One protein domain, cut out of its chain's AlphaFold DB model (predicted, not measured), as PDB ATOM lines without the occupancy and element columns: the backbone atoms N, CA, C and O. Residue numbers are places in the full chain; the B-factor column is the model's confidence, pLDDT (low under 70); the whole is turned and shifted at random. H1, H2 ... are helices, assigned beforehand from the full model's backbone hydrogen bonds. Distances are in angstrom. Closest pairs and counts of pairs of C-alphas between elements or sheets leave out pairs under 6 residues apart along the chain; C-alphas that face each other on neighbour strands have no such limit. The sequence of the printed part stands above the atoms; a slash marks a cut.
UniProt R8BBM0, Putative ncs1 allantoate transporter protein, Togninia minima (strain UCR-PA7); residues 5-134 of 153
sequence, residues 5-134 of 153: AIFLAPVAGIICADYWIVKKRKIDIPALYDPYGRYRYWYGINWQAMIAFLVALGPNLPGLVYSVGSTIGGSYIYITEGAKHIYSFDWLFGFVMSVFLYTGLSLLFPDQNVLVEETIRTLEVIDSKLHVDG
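Overview. This is residues 5 to 134 of the 153 residues of the protein "Putative ncs1 allantoate transporter protein" of Togninia minima (strain UCR-PA7) (UniProt R8BBM0). H1, H3 and H6 make an up-and-down bundle in the middle of a long rod; H4 and H5 extend one end, H2 lies toward the other, and there residues 126 to 134, of which 126 to 133 belong to H7, stick out. The printed part has 130 residues with seven named helices, H1 to H7 in order, and no named strand: all helix. It is loose, radius of gyration of the C-alphas 20.4 A, spanning 74 by 30 by 25 A.

Along the chain. Find C-alpha 90 at (14.346, 27.092, 21.599); from there H6, residues 90 to 108, runs 26.3 A. H1, residues 5 to 22, begins at (12.761, 29.543, 29.107) and runs 24.2 A. Then find H3, residues 47 to 57, 15.1 A; H4, residues 60 to 72, 18.8 A; H2, residues 29 to 33; H5, residues 82 to 87; and H7, residues 122 to 133, 16.3 A, ending at (48.466, 31.551, 64.437).

Arrangement. Start at H6: it touches H1, closest C-alphas Phe 95 and Gly 13, 4.7 A, the same way at 35.2 degrees, only just a steep tilt. H6 touches H3, closest C-alphas Leu 101 and Ala 52, 5.3 A, opposite ways at a shallow tilt of 29 degrees. H1, with residues 6 to 14 alone, touches H3, closest C-alphas Pro 10 and Phe 53, 6.1 A. H4 and H5 are close but not clearly touching, closest C-alphas Gly 63 and Tyr 87, 6.7 A, as are H2 and H7, closest C-alphas Pro 30 and Thr 122, 5.8 A. In H3, H5, H6 and H7 every O i to N i+4 pair is within hydrogen-bond range; H1 has 11 of 14, H4 8 of 9, H2 0 of 1, with 2 of 2 O i to N i+3 pairs.

Size, cuts and confidence. The farthest C-alphas, Gly 74 and Gly 134, are 74.6 A apart. The printed part has no cut; the links H2 to H3 and H6 to H7 are long. Mean pLDDT of the printed part is 73.4, with 48 residues under 70, among them 62 to 89.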
ATOM      1  N   ALA A   5      11.799  30.598  29.431       78.62
ATOM      2  CA  ALA A   5      12.761  29.543  29.107       78.62
ATOM      3  C   ALA A   5      13.850  30.013  28.122       78.62
ATOM      4  O   ALA A   5      14.983  29.547  28.197       78.62
ATOM      5  N   ILE A   6      13.518  30.982  27.265       77.25
ATOM      6  CA  ILE A   6      14.414  31.578  26.267       77.25
ATOM      7  C   ILE A   6      15.536  32.392  26.926       77.25
ATOM      8  O   ILE A   6      16.632  32.475  26.382       77.25
ATOM      9  N   PHE A   7      15.292  32.964  28.107       83.81
ATOM     10  CA  PHE A   7      16.305  33.704  28.865       83.81
ATOM     11  C   PHE A   7      17.110  32.785  29.785       83.81
ATOM     12  O   PHE A   7      18.325  32.922  29.895       83.81
ATOM     13  N   LEU A   8      16.447  31.821  30.430       87.69
ATOM     14  CA  LEU A   8      17.105  30.877  31.334       87.69
ATOM     15  C   LEU A   8      18.049  29.907  30.616       87.69
ATOM     16  O   LEU A   8      19.117  29.611  31.147       87.69
ATOM     17  N   ALA A   9      17.671  29.402  29.439       87.88
ATOM     18  CA  ALA A   9      18.475  28.440  28.685       87.88
ATOM     19  C   ALA A   9      19.899  28.947  28.378       87.88
ATOM     20  O   ALA A   9      20.860  28.259  28.739       87.88
ATOM     21  N   PRO A  10      20.084  30.145  27.788       87.31
ATOM     22  CA  PRO A  10      21.416  30.655  27.509       87.31
ATOM     23  C   PRO A  10      22.207  30.960  28.786       87.31
ATOM     24  O   PRO A  10      23.399  30.662  28.812       87.31
ATOM     25  N   VAL A  11      21.568  31.457  29.856       89.25
ATOM     26  CA  VAL A  11      22.233  31.671  31.160       89.25
ATOM     27  C   VAL A  11      22.762  30.354  31.729       89.25
ATOM     28  O   VAL A  11      23.930  30.270  32.105       89.25
ATOM     29  N   ALA A  12      21.934  29.307  31.745       90.50
ATOM     30  CA  ALA A  12      22.337  27.987  32.220       90.50
ATOM     31  C   ALA A  12      23.493  27.405  31.391       90.50
ATOM     32  O   ALA A  12      24.427  26.834  31.955       90.50
ATOM     33  N   GLY A  13      23.468  27.585  30.066       89.88
ATOM     34  CA  GLY A  13      24.551  27.138  29.190       89.88
ATOM     35  C   GLY A  13      25.867  27.886  29.424       89.88
ATOM     36  O   GLY A  13      26.914  27.247  29.501       89.88
ATOM     37  N   ILE A  14      25.827  29.206  29.652       90.50
ATOM     38  CA  ILE A  14      27.026  29.999  29.981       90.50
ATOM     39  C   ILE A  14      27.635  29.529  31.303       90.50
ATOM     40  O   ILE A  14      28.837  29.293  31.364       90.50
ATOM     41  N   ILE A  15      26.818  29.332  32.345       89.50
ATOM     42  CA  ILE A  15      27.293  28.835  33.648       89.50
ATOM     43  C   ILE A  15      27.915  27.441  33.502       89.50
ATOM     44  O   ILE A  15      28.975  27.164  34.062       89.50
ATOM     45  N   CYS A  16      27.268  26.560  32.734       90.94
ATOM     46  CA  CYS A  16      27.767  25.212  32.485       90.94
ATOM     47  C   CYS A  16      29.128  25.244  31.774       90.94
ATOM     48  O   CYS A  16      30.072  24.586  32.218       90.94
ATOM     49  N   ALA A  17      29.252  26.049  30.717       89.88
ATOM     50  CA  ALA A  17      30.486  26.199  29.959       89.88
ATOM     51  C   ALA A  17      31.612  26.840  30.792       89.88
ATOM     52  O   ALA A  17      32.734  26.332  30.781       89.88
ATOM     53  N   ASP A  18      31.319  27.888  31.568       86.56
ATOM     54  CA  ASP A  18      32.289  28.530  32.469       86.56
ATOM     55  C   ASP A  18      32.841  27.540  33.498       86.56
ATOM     56  O   ASP A  18      34.055  27.394  33.637       86.56
ATOM     57  N   TYR A  19      31.968  26.781  34.161       85.50
ATOM     58  CA  TYR A  19      32.395  25.858  35.209       85.50
ATOM     59  C   TYR A  19      33.104  24.611  34.658       85.50
ATOM     60  O   TYR A  19      34.155  24.217  35.170       85.50
ATOM     61  N   TRP A  20      32.537  23.955  33.638       85.88
ATOM     62  CA  TRP A  20      33.030  22.657  33.159       85.88
ATOM     63  C   TRP A  20      34.137  22.785  32.117       85.88
ATOM     64  O   TRP A  20      35.101  22.023  32.178       85.88
ATOM     65  N   ILE A  21      34.005  23.713  31.168       85.94
ATOM     66  CA  ILE A  21      34.894  23.791  30.003       85.94
ATOM     67  C   ILE A  21      36.051  24.747  30.283       85.94
ATOM     68  O   ILE A  21      37.210  24.357  30.150       85.94
ATOM     69  N   VAL A  22      35.744  25.975  30.707       83.38
ATOM     70  CA  VAL A  22      36.752  27.030  30.893       83.38
ATOM     71  C   VAL A  22      37.545  26.804  32.176       83.38
ATOM     72  O   VAL A  22      38.759  26.615  32.134       83.38
ATOM     73  N   LYS A  23      36.859  26.748  33.321       81.25
ATOM     74  CA  LYS A  23      37.499  26.636  34.640       81.25
ATOM     75  C   LYS A  23      37.808  25.204  35.051       81.25
ATOM     76  O   LYS A  23      38.501  24.995  36.039       81.25
ATOM     77  N   LYS A  24      37.305  24.199  34.324       84.06
ATOM     78  CA  LYS A  24      37.536  22.768  34.606       84.06
ATOM     79  C   LYS A  24      37.292  22.394  36.078       84.06
ATOM     80  O   LYS A  24      38.029  21.591  36.646       84.06
ATOM     81  N   ARG A  25      36.253  22.972  36.694       83.00
ATOM     82  CA  ARG A  25      35.883  22.806  38.116       83.00
ATOM     83  C   ARG A  25      36.896  23.364  39.131       83.00
ATOM     84  O   ARG A  25      36.815  23.022  40.311       83.00
ATOM     85  N   LYS A  26      37.824  24.217  38.690       80.69
ATOM     86  CA  LYS A  26      38.836  24.874  39.523       80.69
ATOM     87  C   LYS A  26      38.393  26.287  39.866       80.69
ATOM     88  O   LYS A  26      38.332  27.150  38.994       80.69
ATOM     89  N   ILE A  27      38.014  26.497  41.122       80.75
ATOM     90  CA  ILE A  27      37.437  27.759  41.594       80.75
ATOM     91  C   ILE A  27      38.050  28.123  42.943       80.75
ATOM     92  O   ILE A  27      38.070  27.312  43.862       80.75
ATOM     93  N   ASP A  28      38.511  29.361  43.060       81.62
ATOM     94  CA  ASP A  28      38.925  29.976  44.321       81.62
ATOM     95  C   ASP A  28      37.693  30.548  45.034       81.62
ATOM     96  O   ASP A  28      37.145  31.555  44.588       81.62
ATOM     97  N   ILE A  29      37.225  29.878  46.092       81.50
ATOM     98  CA  ILE A  29      36.017  30.259  46.843       81.50
ATOM     99  C   ILE A  29      36.218  31.571  47.622       81.50
ATOM    100  O   ILE A  29      35.345  32.432  47.521       81.50
ATOM    101  N   PRO A  30      37.320  31.780  48.371       78.88
ATOM    102  CA  PRO A  30      37.600  33.065  49.012       78.88
ATOM    103  C   PRO A  30      37.487  34.266  48.066       78.88
ATOM    104  O   PRO A  30      36.834  35.251  48.407       78.88
ATOM    105  N   ALA A  31      38.036  34.160  46.852       78.69
ATOM    106  CA  ALA A  31      37.976  35.244  45.874       78.69
ATOM    107  C   ALA A  31      36.559  35.528  45.339       78.69
ATOM    108  O   ALA A  31      36.331  36.624  44.833       78.69
ATOM    109  N   LEU A  32      35.599  34.594  45.447       79.31
ATOM    110  CA  LEU A  32      34.190  34.851  45.097       79.31
ATOM    111  C   LEU A  32      33.493  35.789  46.090       79.31
ATOM    112  O   LEU A  32      32.530  36.452  45.713       79.31
ATOM    113  N   TYR A  33      33.949  35.825  47.344       79.81
ATOM    114  CA  TYR A  33      33.368  36.670  48.390       79.81
ATOM    115  C   TYR A  33      34.081  38.022  48.529       79.81
ATOM    116  O   TYR A  33      33.610  38.877  49.277       79.81
ATOM    117  N   ASP A  34      35.181  38.236  47.802       78.38
ATOM    118  CA  ASP A  34      35.912  39.500  47.793       78.38
ATOM    119  C   ASP A  34      35.483  40.377  46.599       78.38
ATOM    120  O   ASP A  34      35.710  40.006  45.442       78.38
ATOM    121  N   PRO A  35      34.901  41.571  46.830       73.56
ATOM    122  CA  PRO A  35      34.555  42.497  45.756       73.56
ATOM    123  C   PRO A  35      35.769  43.022  44.975       73.56
ATOM    124  O   PRO A  35      35.576  43.496  43.854       73.56
ATOM    125  N   TYR A  36      36.985  42.959  45.526       74.88
ATOM    126  CA  TYR A  36      38.251  43.263  44.840       74.88
ATOM    127  C   TYR A  36      39.014  42.001  44.424       74.88
ATOM    128  O   TYR A  36      40.157  42.080  43.972       74.88
ATOM    129  N   GLY A  37      38.367  40.843  44.546       71.69
ATOM    130  CA  GLY A  37      38.939  39.558  44.216       71.69
ATOM    131  C   GLY A  37      39.170  39.368  42.720       71.69
ATOM    132  O   GLY A  37      38.780  40.153  41.852       71.69
ATOM    133  N   ARG A  38      39.778  38.229  42.412       71.38
ATOM    134  CA  ARG A  38      40.188  37.801  41.071       71.38
ATOM    135  C   ARG A  38      39.059  37.794  40.025       71.38
ATOM    136  O   ARG A  38      39.326  37.946  38.839       71.38
ATOM    137  N   TYR A  39      37.797  37.678  40.446       71.44
ATOM    138  CA  TYR A  39      36.625  37.682  39.558       71.44
ATOM    139  C   TYR A  39      36.098  39.084  39.206       71.44
ATOM    140  O   TYR A  39      35.003  39.204  38.660       71.44
ATOM    141  N   ARG A  40      36.851  40.158  39.491       67.12
ATOM    142  CA  ARG A  40      36.461  41.536  39.147       67.12
ATOM    143  C   ARG A  40      36.365  41.769  37.627       67.12
ATOM    144  O   ARG A  40      35.632  42.668  37.243       67.12
ATOM    145  N   TYR A  41      37.025  40.997  36.753       73.19
ATOM    146  CA  TYR A  41      37.050  41.232  35.289       73.19
ATOM    147  C   TYR A  41      37.161  42.744  34.942       73.19
ATOM    148  O   TYR A  41      37.914  43.477  35.586       73.19
ATOM    149  N   TRP A  42      36.383  43.256  33.974       62.09
ATOM    150  CA  TRP A  42      36.290  44.690  33.696       62.09
ATOM    151  C   TRP A  42      35.219  45.333  34.591       62.09
ATOM    152  O   TRP A  42      34.041  45.395  34.244       62.09
ATOM    153  N   TYR A  43      35.632  45.784  35.781       65.44
ATOM    154  CA  TYR A  43      34.782  46.516  36.739       65.44
ATOM    155  C   TYR A  43      33.571  45.737  37.300       65.44
ATOM    156  O   TYR A  43      32.604  46.322  37.779       65.44
ATOM    157  N   GLY A  44      33.636  44.410  37.274       67.44
ATOM    158  CA  GLY A  44      32.616  43.465  37.732       67.44
ATOM    159  C   GLY A  44      31.889  42.748  36.593       67.44
ATOM    160  O   GLY A  44      31.054  41.889  36.863       67.44
ATOM    161  N   ILE A  45      32.180  43.082  35.328       68.44
ATOM    162  CA  ILE A  45      31.440  42.571  34.167       68.44
ATOM    163  C   ILE A  45      32.332  41.674  33.303       68.44
ATOM    164  O   ILE A  45      33.376  42.091  32.799       68.44
ATOM    165  N   ASN A  46      31.868  40.441  33.071       79.88
ATOM    166  CA  ASN A  46      32.416  39.563  32.042       79.88
ATOM    167  C   ASN A  46      31.764  39.902  30.687       79.88
ATOM    168  O   ASN A  46      30.641  39.488  30.385       79.88
ATOM    169  N   TRP A  47      32.486  40.662  29.861       80.00
ATOM    170  CA  TRP A  47      32.023  41.081  28.535       80.00
ATOM    171  C   TRP A  47      31.798  39.896  27.582       80.00
ATOM    172  O   TRP A  47      30.919  39.959  26.724       80.00
ATOM    173  N   GLN A  48      32.528  38.793  27.760       82.44
ATOM    174  CA  GLN A  48      32.412  37.597  26.924       82.44
ATOM    175  C   GLN A  48      31.079  36.892  27.178       82.44
ATOM    176  O   GLN A  48      30.363  36.545  26.240       82.44
ATOM    177  N   ALA A  49      30.709  36.750  28.454       82.12
ATOM    178  CA  ALA A  49      29.411  36.219  28.855       82.12
ATOM    179  C   ALA A  49      28.262  37.096  28.334       82.12
ATOM    180  O   ALA A  49      27.264  36.574  27.840       82.12
ATOM    181  N   MET A  50      28.423  38.422  28.380       84.94
ATOM    182  CA  MET A  50      27.422  39.363  27.876       84.94
ATOM    183  C   MET A  50      27.217  39.231  26.361       84.94
ATOM    184  O   MET A  50      26.078  39.153  25.905       84.94
ATOM    185  N   ILE A  51      28.297  39.143  25.578       84.94
ATOM    186  CA  ILE A  51      28.202  38.947  24.124       84.94
ATOM    187  C   ILE A  51      27.595  37.580  23.801       84.94
ATOM    188  O   ILE A  51      26.676  37.504  22.989       84.94
ATOM    189  N   ALA A  52      28.055  36.510  24.456       85.69
ATOM    190  CA  ALA A  52      27.515  35.168  24.246       85.69
ATOM    191  C   ALA A  52      26.007  35.113  24.537       85.69
ATOM    192  O   ALA A  52      25.251  34.521  23.768       85.69
ATOM    193  N   PHE A  53      25.559  35.785  25.600       86.00
ATOM    194  CA  PHE A  53      24.146  35.892  25.943       86.00
ATOM    195  C   PHE A  53      23.349  36.670  24.888       86.00
ATOM    196  O   PHE A  53      22.333  36.173  24.413       86.00
ATOM    197  N   LEU A  54      23.813  37.857  24.478       86.06
ATOM    198  CA  LEU A  54      23.113  38.688  23.490       86.06
ATOM    199  C   LEU A  54      23.005  38.003  22.123       86.06
ATOM    200  O   LEU A  54      21.950  38.048  21.491       86.06
ATOM    201  N   VAL A  55      24.070  37.333  21.679       85.12
ATOM    202  CA  VAL A  55      24.088  36.615  20.399       85.12
ATOM    203  C   VAL A  55      23.210  35.360  20.459       85.12
ATOM    204  O   VAL A  55      22.502  35.084  19.496       85.12
ATOM    205  N   ALA A  56      23.183  34.635  21.583       83.06
ATOM    206  CA  ALA A  56      22.262  33.510  21.767       83.06
ATOM    207  C   ALA A  56      20.792  33.962  21.859       83.06
ATOM    208  O   ALA A  56      19.892  33.244  21.432       83.06
ATOM    209  N   LEU A  57      20.535  35.159  22.396       81.88
ATOM    210  CA  LEU A  57      19.192  35.717  22.540       81.88
ATOM    211  C   LEU A  57      18.647  36.305  21.227       81.88
ATOM    212  O   LEU A  57      17.443  36.238  20.985       81.88
ATOM    213  N   GLY A  58      19.516  36.851  20.369       81.75
ATOM    214  CA  GLY A  58      19.147  37.529  19.120       81.75
ATOM    215  C   GLY A  58      18.187  36.735  18.221       81.75
ATOM    216  O   GLY A  58      17.110  37.245  17.909       81.75
ATOM    217  N   PRO A  59      18.505  35.481  17.849       72.69
ATOM    218  CA  PRO A  59      17.620  34.639  17.042       72.69
ATOM    219  C   PRO A  59      16.298  34.276  17.731       72.69
ATOM    220  O   PRO A  59      15.312  34.008  17.049       72.69
ATOM    221  N   ASN A  60      16.255  34.291  19.067       70.81
ATOM    222  CA  ASN A  60      15.073  33.909  19.840       70.81
ATOM    223  C   ASN A  60      14.094  35.078  20.072       70.81
ATOM    224  O   ASN A  60      12.918  34.853  20.364       70.81
ATOM    225  N   LEU A  61      14.538  36.333  19.919       73.50
ATOM    226  CA  LEU A  61      13.690  37.520  20.090       73.50
ATOM    227  C   LEU A  61      12.506  37.580  19.103       73.50
ATOM    228  O   LEU A  61      11.385  37.814  19.558       73.50
ATOM    229  N   PRO A  62      12.678  37.328  17.788       68.06
ATOM    230  CA  PRO A  62      11.552  37.261  16.854       68.06
ATOM    231  C   PRO A  62      10.532  36.170  17.219       68.06
ATOM    232  O   PRO A  62       9.326  36.394  17.114       68.06
ATOM    233  N   GLY A  63      11.006  35.013  17.699       64.62
ATOM    234  CA  GLY A  63      10.157  33.908  18.160       64.62
ATOM    235  C   GLY A  63       9.344  34.267  19.408       64.62
ATOM    236  O   GLY A  63       8.149  33.975  19.479       64.62
ATOM    237  N   LEU A  64       9.954  34.988  20.355       67.88
ATOM    238  CA  LEU A  64       9.276  35.503  21.545       67.88
ATOM    239  C   LEU A  64       8.165  36.503  21.186       67.88
ATOM    240  O   LEU A  64       7.048  36.387  21.693       67.88
ATOM    241  N   VAL A  65       8.448  37.462  20.296       68.69
ATOM    242  CA  VAL A  65       7.461  38.462  19.845       68.69
ATOM    243  C   VAL A  65       6.266  37.783  19.176       68.69
ATOM    244  O   VAL A  65       5.127  38.170  19.432       68.69
ATOM    245  N   TYR A  66       6.499  36.731  18.389       65.81
ATOM    246  CA  TYR A  66       5.425  35.934  17.800       65.81
ATOM    247  C   TYR A  66       4.583  35.212  18.863       65.81
ATOM    248  O   TYR A  66       3.361  35.337  18.850       65.81
ATOM    249  N   SER A  67       5.214  34.515  19.818       64.88
ATOM    250  CA  SER A  67       4.493  33.780  20.871       64.88
ATOM    251  C   SER A  67       3.659  34.692  21.780       64.88
ATOM    252  O   SER A  67       2.616  34.272  22.289       64.88
ATOM    253  N   VAL A  68       4.116  35.923  22.025       64.00
ATOM    254  CA  VAL A  68       3.381  36.913  22.824       64.00
ATOM    255  C   VAL A  68       2.295  37.587  21.978       64.00
ATOM    256  O   VAL A  68       1.155  37.704  22.424       64.00
ATOM    257  N   GLY A  69       2.607  37.959  20.733       60.75
ATOM    258  CA  GLY A  69       1.671  38.598  19.805       60.75
ATOM    259  C   GLY A  69       0.493  37.703  19.408       60.75
ATOM    260  O   GLY A  69      -0.640  38.178  19.333       60.75
ATOM    261  N   SER A  70       0.712  36.393  19.252       57.03
ATOM    262  CA  SER A  70      -0.367  35.427  18.999       57.03
ATOM    263  C   SER A  70      -1.332  35.281  20.179       57.03
ATOM    264  O   SER A  70      -2.470  34.866  19.990       57.03
ATOM    265  N   THR A  71      -0.886  35.621  21.393       55.66
ATOM    266  CA  THR A  71      -1.673  35.511  22.630       55.66
ATOM    267  C   THR A  71      -2.520  36.765  22.896       55.66
ATOM    268  O   THR A  71      -3.556  36.668  23.547       55.66
ATOM    269  N   ILE A  72      -2.120  37.938  22.381       57.19
ATOM    270  CA  ILE A  72      -2.752  39.241  22.695       57.19
ATOM    271  C   ILE A  72      -3.735  39.718  21.603       57.19
ATOM    272  O   ILE A  72      -4.531  40.623  21.835       57.19
ATOM    273  N   GLY A  73      -3.787  39.039  20.456       49.22
ATOM    274  CA  GLY A  73      -4.839  39.224  19.455       49.22
ATOM    275  C   GLY A  73      -4.406  40.040  18.236       49.22
ATOM    276  O   GLY A  73      -4.191  41.245  18.301       49.22
ATOM    277  N   GLY A  74      -4.383  39.366  17.082       51.69
ATOM    278  CA  GLY A  74      -4.786  39.992  15.820       51.69
ATOM    279  C   GLY A  74      -3.718  40.483  14.841       51.69
ATOM    280  O   GLY A  74      -4.101  41.138  13.878       51.69
ATOM    281  N   SER A  75      -2.426  40.169  14.986       44.03
ATOM    282  CA  SER A  75      -1.452  40.474  13.920       44.03
ATOM    283  C   SER A  75      -0.682  39.232  13.478       44.03
ATOM    284  O   SER A  75       0.293  38.807  14.097       44.03
ATOM    285  N   TYR A  76      -1.175  38.618  12.402       46.16
ATOM    286  CA  TYR A  76      -0.566  37.470  11.739       46.16
ATOM    287  C   TYR A  76       0.682  37.938  10.989       46.16
ATOM    288  O   TYR A  76       0.635  38.299   9.814       46.16
ATOM    289  N   ILE A  77       1.817  37.960  11.680       51.84
ATOM    290  CA  ILE A  77       3.113  38.045  11.015       51.84
ATOM    291  C   ILE A  77       3.307  36.689  10.333       51.84
ATOM    292  O   ILE A  77       3.457  35.664  11.000       51.84
ATOM    293  N   TYR A  78       3.198  36.678   9.005       45.03
ATOM    294  CA  TYR A  78       3.349  35.487   8.175       45.03
ATOM    295  C   TYR A  78       4.752  34.924   8.352       45.03
ATOM    296  O   TYR A  78       5.724  35.417   7.782       45.03
ATOM    297  N   ILE A  79       4.852  33.882   9.159       49.72
ATOM    298  CA  ILE A  79       6.076  33.133   9.343       49.72
ATOM    299  C   ILE A  79       5.830  31.716   8.834       49.72
ATOM    300  O   ILE A  79       4.825  31.080   9.149       49.72
ATOM    301  N   THR A  80       6.763  31.267   7.996       52.12
ATOM    302  CA  THR A  80       6.818  29.930   7.400       52.12
ATOM    303  C   THR A  80       6.683  28.856   8.488       52.12
ATOM    304  O   THR A  80       7.238  29.007   9.577       52.12
ATOM    305  N   GLU A  81       5.982  27.755   8.190       54.44
ATOM    306  CA  GLU A  81       5.719  26.619   9.103       54.44
ATOM    307  C   GLU A  81       6.973  26.108   9.856       54.44
ATOM    308  O   GLU A  81       6.872  25.587  10.966       54.44
ATOM    309  N   GLY A  82       8.176  26.347   9.322       54.09
ATOM    310  CA  GLY A  82       9.451  26.042   9.972       54.09
ATOM    311  C   GLY A  82       9.702  26.745  11.315       54.09
ATOM    312  O   GLY A  82      10.326  26.150  12.190       54.09
ATOM    313  N   ALA A  83       9.193  27.958  11.558       53.06
ATOM    314  CA  ALA A  83       9.452  28.634  12.839       53.06
ATOM    315  C   ALA A  83       8.620  28.074  14.003       53.06
ATOM    316  O   ALA A  83       9.047  28.153  15.152       53.06
ATOM    317  N   LYS A  84       7.465  27.455  13.714       53.62
ATOM    318  CA  LYS A  84       6.692  26.710  14.723       53.62
ATOM    319  C   LYS A  84       7.474  25.488  15.226       53.62
ATOM    320  O   LYS A  84       7.389  25.144  16.403       53.62
ATOM    321  N   HIS A  85       8.280  24.871  14.358       56.44
ATOM    322  CA  HIS A  85       9.177  23.775  14.731       56.44
ATOM    323  C   HIS A  85      10.425  24.257  15.482       56.44
ATOM    324  O   HIS A  85      10.832  23.600  16.437       56.44
ATOM    325  N   ILE A  86      10.995  25.410  15.113       57.69
ATOM    326  CA  ILE A  86      12.142  26.003  15.825       57.69
ATOM    327  C   ILE A  86      11.761  26.356  17.270       57.69
ATOM    328  O   ILE A  86      12.493  25.969  18.176       57.69
ATOM    329  N   TYR A  87      10.564  26.920  17.494       58.88
ATOM    330  CA  TYR A  87      10.088  27.275  18.841       58.88
ATOM    331  C   TYR A  87       9.999  26.072  19.801       58.88
ATOM    332  O   TYR A  87      10.136  26.194  21.018       58.88
ATOM    333  N   SER A  88       9.801  24.866  19.260       64.56
ATOM    334  CA  SER A  88       9.779  23.641  20.069       64.56
ATOM    335  C   SER A  88      11.166  23.266  20.615       64.56
ATOM    336  O   SER A  88      11.253  22.562  21.619       64.56
ATOM    337  N   PHE A  89      12.245  23.755  19.990       68.62
ATOM    338  CA  PHE A  89      13.636  23.485  20.364       68.62
ATOM    339  C   PHE A  89      14.388  24.711  20.896       68.62
ATOM    340  O   PHE A  89      15.584  24.597  21.163       68.62
ATOM    341  N   ASP A  90      13.721  25.846  21.122       72.75
ATOM    342  CA  ASP A  90      14.346  27.092  21.599       72.75
ATOM    343  C   ASP A  90      15.222  26.896  22.836       72.75
ATOM    344  O   ASP A  90      16.299  27.477  22.951       72.75
ATOM    345  N   TRP A  91      14.783  26.040  23.762       77.31
ATOM    346  CA  TRP A  91      15.544  25.746  24.971       77.31
ATOM    347  C   TRP A  91      16.867  25.037  24.659       77.31
ATOM    348  O   TRP A  91      17.922  25.436  25.152       77.31
ATOM    349  N   LEU A  92      16.832  24.011  23.802       82.31
ATOM    350  CA  LEU A  92      18.029  23.266  23.415       82.31
ATOM    351  C   LEU A  92      18.954  24.134  22.558       82.31
ATOM    352  O   LEU A  92      20.163  24.142  22.771       82.31
ATOM    353  N   PHE A  93      18.385  24.898  21.627       81.00
ATOM    354  CA  PHE A  93      19.126  25.820  20.778       81.00
ATOM    355  C   PHE A  93      19.814  26.913  21.605       81.00
ATOM    356  O   PHE A  93      21.019  27.107  21.470       81.00
ATOM    357  N   GLY A  94      19.092  27.570  22.519       82.12
ATOM    358  CA  GLY A  94      19.643  28.598  23.404       82.12
ATOM    359  C   GLY A  94      20.749  28.071  24.319       82.12
ATOM    360  O   GLY A  94      21.765  28.741  24.491       82.12
ATOM    361  N   PHE A  95      20.592  26.855  24.851       87.12
ATOM    362  CA  PHE A  95      21.609  26.206  25.678       87.12
ATOM    363  C   PHE A  95      22.866  25.838  24.874       87.12
ATOM    364  O   PHE A  95      23.978  26.181  25.268       87.12
ATOM    365  N   VAL A  96      22.712  25.161  23.732       88.50
ATOM    366  CA  VAL A  96      23.851  24.712  22.916       88.50
ATOM    367  C   VAL A  96      24.592  25.906  22.317       88.50
ATOM    368  O   VAL A  96      25.818  25.965  22.395       88.50
ATOM    369  N   MET A  97      23.869  26.891  21.777       86.38
ATOM    370  CA  MET A  97      24.487  28.086  21.198       86.38
ATOM    371  C   MET A  97      25.237  28.901  22.246       86.38
ATOM    372  O   MET A  97      26.337  29.367  21.961       86.38
ATOM    373  N   SER A  98      24.705  29.043  23.464       86.06
ATOM    374  CA  SER A  98      25.406  29.795  24.505       86.06
ATOM    375  C   SER A  98      26.675  29.083  24.982       86.06
ATOM    376  O   SER A  98      27.696  29.747  25.158       86.06
ATOM    377  N   VAL A  99      26.664  27.747  25.086       88.94
ATOM    378  CA  VAL A  99      27.865  26.946  25.382       88.94
ATOM    379  C   VAL A  99      28.923  27.133  24.297       88.94
ATOM    380  O   VAL A  99      30.081  27.406  24.619       88.94
ATOM    381  N   PHE A 100      28.543  27.022  23.020       89.94
ATOM    382  CA  PHE A 100      29.470  27.173  21.896       89.94
ATOM    383  C   PHE A 100      30.058  28.580  21.815       89.94
ATOM    384  O   PHE A 100      31.272  28.727  21.693       89.94
ATOM    385  N   LEU A 101      29.216  29.611  21.910       87.44
ATOM    386  CA  LEU A 101      29.651  31.002  21.822       87.44
ATOM    387  C   LEU A 101      30.540  31.386  22.998       87.44
ATOM    388  O   LEU A 101      31.599  31.965  22.785       87.44
ATOM    389  N   TYR A 102      30.148  31.030  24.222       86.75
ATOM    390  CA  TYR A 102      30.953  31.323  25.401       86.75
ATOM    391  C   TYR A 102      32.297  30.594  25.356       86.75
ATOM    392  O   TYR A 102      33.336  31.208  25.581       86.75
ATOM    393  N   THR A 103      32.298  29.310  24.986       85.62
ATOM    394  CA  THR A 103      33.534  28.531  24.845       85.62
ATOM    395  C   THR A 103      34.427  29.108  23.751       85.62
ATOM    396  O   THR A 103      35.606  29.337  23.991       85.62
ATOM    397  N   GLY A 104      33.885  29.397  22.565       85.69
ATOM    398  CA  GLY A 104      34.652  29.975  21.460       85.69
ATOM    399  C   GLY A 104      35.252  31.333  21.819       85.69
ATOM    400  O   GLY A 104      36.424  31.582  21.555       85.69
ATOM    401  N   LEU A 105      34.481  32.190  22.488       83.94
ATOM    402  CA  LEU A 105      34.939  33.517  22.888       83.94
ATOM    403  C   LEU A 105      35.966  33.455  24.030       83.94
ATOM    404  O   LEU A 105      36.944  34.199  24.009       83.94
ATOM    405  N   SER A 106      35.788  32.530  24.977       80.56
ATOM    406  CA  SER A 106      36.737  32.279  26.067       80.56
ATOM    407  C   SER A 106      38.045  31.648  25.572       80.56
ATOM    408  O   SER A 106      39.109  31.953  26.102       80.56
ATOM    409  N   LEU A 107      37.998  30.829  24.514       78.00
ATOM    410  CA  LEU A 107      39.194  30.286  23.860       78.00
ATOM    411  C   LEU A 107      39.955  31.344  23.051       78.00
ATOM    412  O   LEU A 107      41.181  31.299  23.006       78.00
ATOM    413  N   LEU A 108      39.248  32.283  22.413       79.31
ATOM    414  CA  LEU A 108      39.870  33.379  21.659       79.31
ATOM    415  C   LEU A 108      40.502  34.433  22.579       79.31
ATOM    416  O   LEU A 108      41.539  34.995  22.238       79.31
ATOM    417  N   PHE A 109      39.899  34.684  23.742       73.31
ATOM    418  CA  PHE A 109      40.383  35.651  24.728       73.31
ATOM    419  C   PHE A 109      40.444  35.028  26.133       73.31
ATOM    420  O   PHE A 109      39.621  35.362  26.992       73.31
ATOM    421  N   PRO A 110      41.402  34.122  26.396       65.81
ATOM    422  CA  PRO A 110      41.532  33.496  27.704       65.81
ATOM    423  C   PRO A 110      42.001  34.527  28.735       65.81
ATOM    424  O   PRO A 110      43.131  35.016  28.675       65.81
ATOM    425  N   ASP A 111      41.141  34.856  29.698       66.00
ATOM    426  CA  ASP A 111      41.523  35.693  30.835       66.00
ATOM    427  C   ASP A 111      42.296  34.842  31.850       66.00
ATOM    428  O   ASP A 111      41.725  34.157  32.705       66.00
ATOM    429  N   GLN A 112      43.625  34.851  31.718       60.50
ATOM    430  CA  GLN A 112      44.536  34.088  32.576       60.50
ATOM    431  C   GLN A 112      44.445  34.496  34.047       60.50
ATOM    432  O   GLN A 112      44.805  33.705  34.916       60.50
ATOM    433  N   ASN A 113      43.925  35.691  34.346       63.75
ATOM    434  CA  ASN A 113      43.793  36.144  35.723       63.75
ATOM    435  C   ASN A 113      42.766  35.315  36.485       63.75
ATOM    436  O   ASN A 113      42.906  35.169  37.689       63.75
ATOM    437  N   VAL A 114      41.766  34.743  35.809       62.38
ATOM    438  CA  VAL A 114      40.635  34.055  36.450       62.38
ATOM    439  C   VAL A 114      40.827  32.541  36.542       62.38
ATOM    440  O   VAL A 114      40.150  31.868  37.321       62.38
ATOM    441  N   LEU A 115      41.774  31.992  35.782       69.44
ATOM    442  CA  LEU A 115      42.098  30.573  35.817       69.44
ATOM    443  C   LEU A 115      42.935  30.270  37.065       69.44
ATOM    444  O   LEU A 115      43.986  30.865  37.294       69.44
ATOM    445  N   VAL A 116      42.449  29.345  37.889       69.06
ATOM    446  CA  VAL A 116      43.146  28.882  39.092       69.06
ATOM    447  C   VAL A 116      43.650  27.466  38.837       69.06
ATOM    448  O   VAL A 116      42.928  26.638  38.279       69.06
ATOM    449  N   GLU A 117      44.898  27.177  39.210       64.81
ATOM    450  CA  GLU A 117      45.483  25.839  39.045       64.81
ATOM    451  C   GLU A 117      44.878  24.812  40.008       64.81
ATOM    452  O   GLU A 117      44.782  23.633  39.650       64.81
ATOM    453  N   GLU A 118      44.383  25.266  41.162       65.75
ATOM    454  CA  GLU A 118      43.817  24.426  42.212       65.75
ATOM    455  C   GLU A 118      42.597  25.084  42.881       65.75
ATOM    456  O   GLU A 118      42.494  26.305  42.977       65.75
ATOM    457  N   THR A 119      41.623  24.279  43.305       73.31
ATOM    458  CA  THR A 119      40.410  24.779  43.969       73.31
ATOM    459  C   THR A 119      40.739  25.157  45.408       73.31
ATOM    460  O   THR A 119      40.722  24.295  46.284       73.31
ATOM    461  N   ILE A 120      40.983  26.444  45.660       71.00
ATOM    462  CA  ILE A 120      41.224  26.954  47.013       71.00
ATOM    463  C   ILE A 120      39.897  26.971  47.773       71.00
ATOM    464  O   ILE A 120      38.969  27.723  47.448       71.00
ATOM    465  N   ARG A 121      39.794  26.122  48.798       74.56
ATOM    466  CA  ARG A 121      38.620  26.065  49.673       74.56
ATOM    467  C   ARG A 121      38.815  26.948  50.895       74.56
ATOM    468  O   ARG A 121      39.889  27.001  51.482       74.56
ATOM    469  N   THR A 122      37.737  27.585  51.343       73.81
ATOM    470  CA  THR A 122      37.753  28.451  52.531       73.81
ATOM    471  C   THR A 122      38.271  27.727  53.777       73.81
ATOM    472  O   THR A 122      38.992  28.328  54.564       73.81
ATOM    473  N   LEU A 123      37.956  26.437  53.938       71.06
ATOM    474  CA  LEU A 123      38.411  25.651  55.088       71.06
ATOM    475  C   LEU A 123      39.930  25.447  55.090       71.06
ATOM    476  O   LEU A 123      40.536  25.513  56.144       71.06
ATOM    477  N   GLU A 124      40.535  25.265  53.920       72.06
ATOM    478  CA  GLU A 124      41.986  25.124  53.767       72.06
ATOM    479  C   GLU A 124      42.705  26.447  54.060       72.06
ATOM    480  O   GLU A 124      43.718  26.468  54.752       72.06
ATOM    481  N   VAL A 125      42.130  27.579  53.637       69.06
ATOM    482  CA  VAL A 125      42.654  28.907  53.991       69.06
ATOM    483  C   VAL A 125      42.549  29.164  55.494       69.06
ATOM    484  O   VAL A 125      43.507  29.640  56.096       69.06
ATOM    485  N   ILE A 126      41.415  28.839  56.119       72.31
ATOM    486  CA  ILE A 126      41.232  28.999  57.570       72.31
ATOM    487  C   ILE A 126      42.184  28.077  58.334       72.31
ATOM    488  O   ILE A 126      42.844  28.541  59.255       72.31
ATOM    489  N   ASP A 127      42.300  26.813  57.931       73.81
ATOM    490  CA  ASP A 127      43.204  25.840  58.545       73.81
ATOM    491  C   ASP A 127      44.665  26.285  58.425       73.81
ATOM    492  O   ASP A 127      45.390  26.281  59.416       73.81
ATOM    493  N   SER A 128      45.076  26.793  57.260       70.19
ATOM    494  CA  SER A 128      46.415  27.361  57.083       70.19
ATOM    495  C   SER A 128      46.656  28.579  57.982       70.19
ATOM    496  O   SER A 128      47.727  28.694  58.570       70.19
ATOM    497  N   LYS A 129      45.664  29.468  58.158       66.00
ATOM    498  CA  LYS A 129      45.784  30.613  59.072       66.00
ATOM    499  C   LYS A 129      45.823  30.189  60.537       66.00
ATOM    500  O   LYS A 129      46.607  30.746  61.290       66.00
ATOM    501  N   LEU A 130      45.044  29.186  60.933       71.75
ATOM    502  CA  LEU A 130      45.053  28.658  62.298       71.75
ATOM    503  C   LEU A 130      46.355  27.915  62.631       71.75
ATOM    504  O   LEU A 130      46.831  28.024  63.754       71.75
ATOM    505  N   HIS A 131      46.964  27.214  61.670       62.59
ATOM    506  CA  HIS A 131      48.286  26.600  61.846       62.59
ATOM    507  C   HIS A 131      49.426  27.626  61.874       62.59
ATOM    508  O   HIS A 131      50.475  27.352  62.451       62.59
ATOM    509  N   VAL A 132      49.239  28.798  61.261       62.12
ATOM    510  CA  VAL A 132      50.185  29.921  61.355       62.12
ATOM    511  C   VAL A 132      50.006  30.702  62.669       62.12
ATOM    512  O   VAL A 132      51.002  31.188  63.200       62.12
ATOM    513  N   ASP A 133      48.787  30.773  63.224       61.47
ATOM    514  CA  ASP A 133      48.466  31.551  64.437       61.47
ATOM    515  C   ASP A 133      48.336  30.735  65.752       61.47
ATOM    516  O   ASP A 133      48.171  31.324  66.823       61.47
ATOM    517  N   GLY A 134      48.442  29.401  65.746       48.38
ATOM    518  CA  GLY A 134      48.354  28.573  66.965       48.38
ATOM    519  C   GLY A 134      49.716  28.091  67.500       48.38
ATOM    520  O   GLY A 134      50.407  27.374  66.786       48.38
TER     521      GLY A 134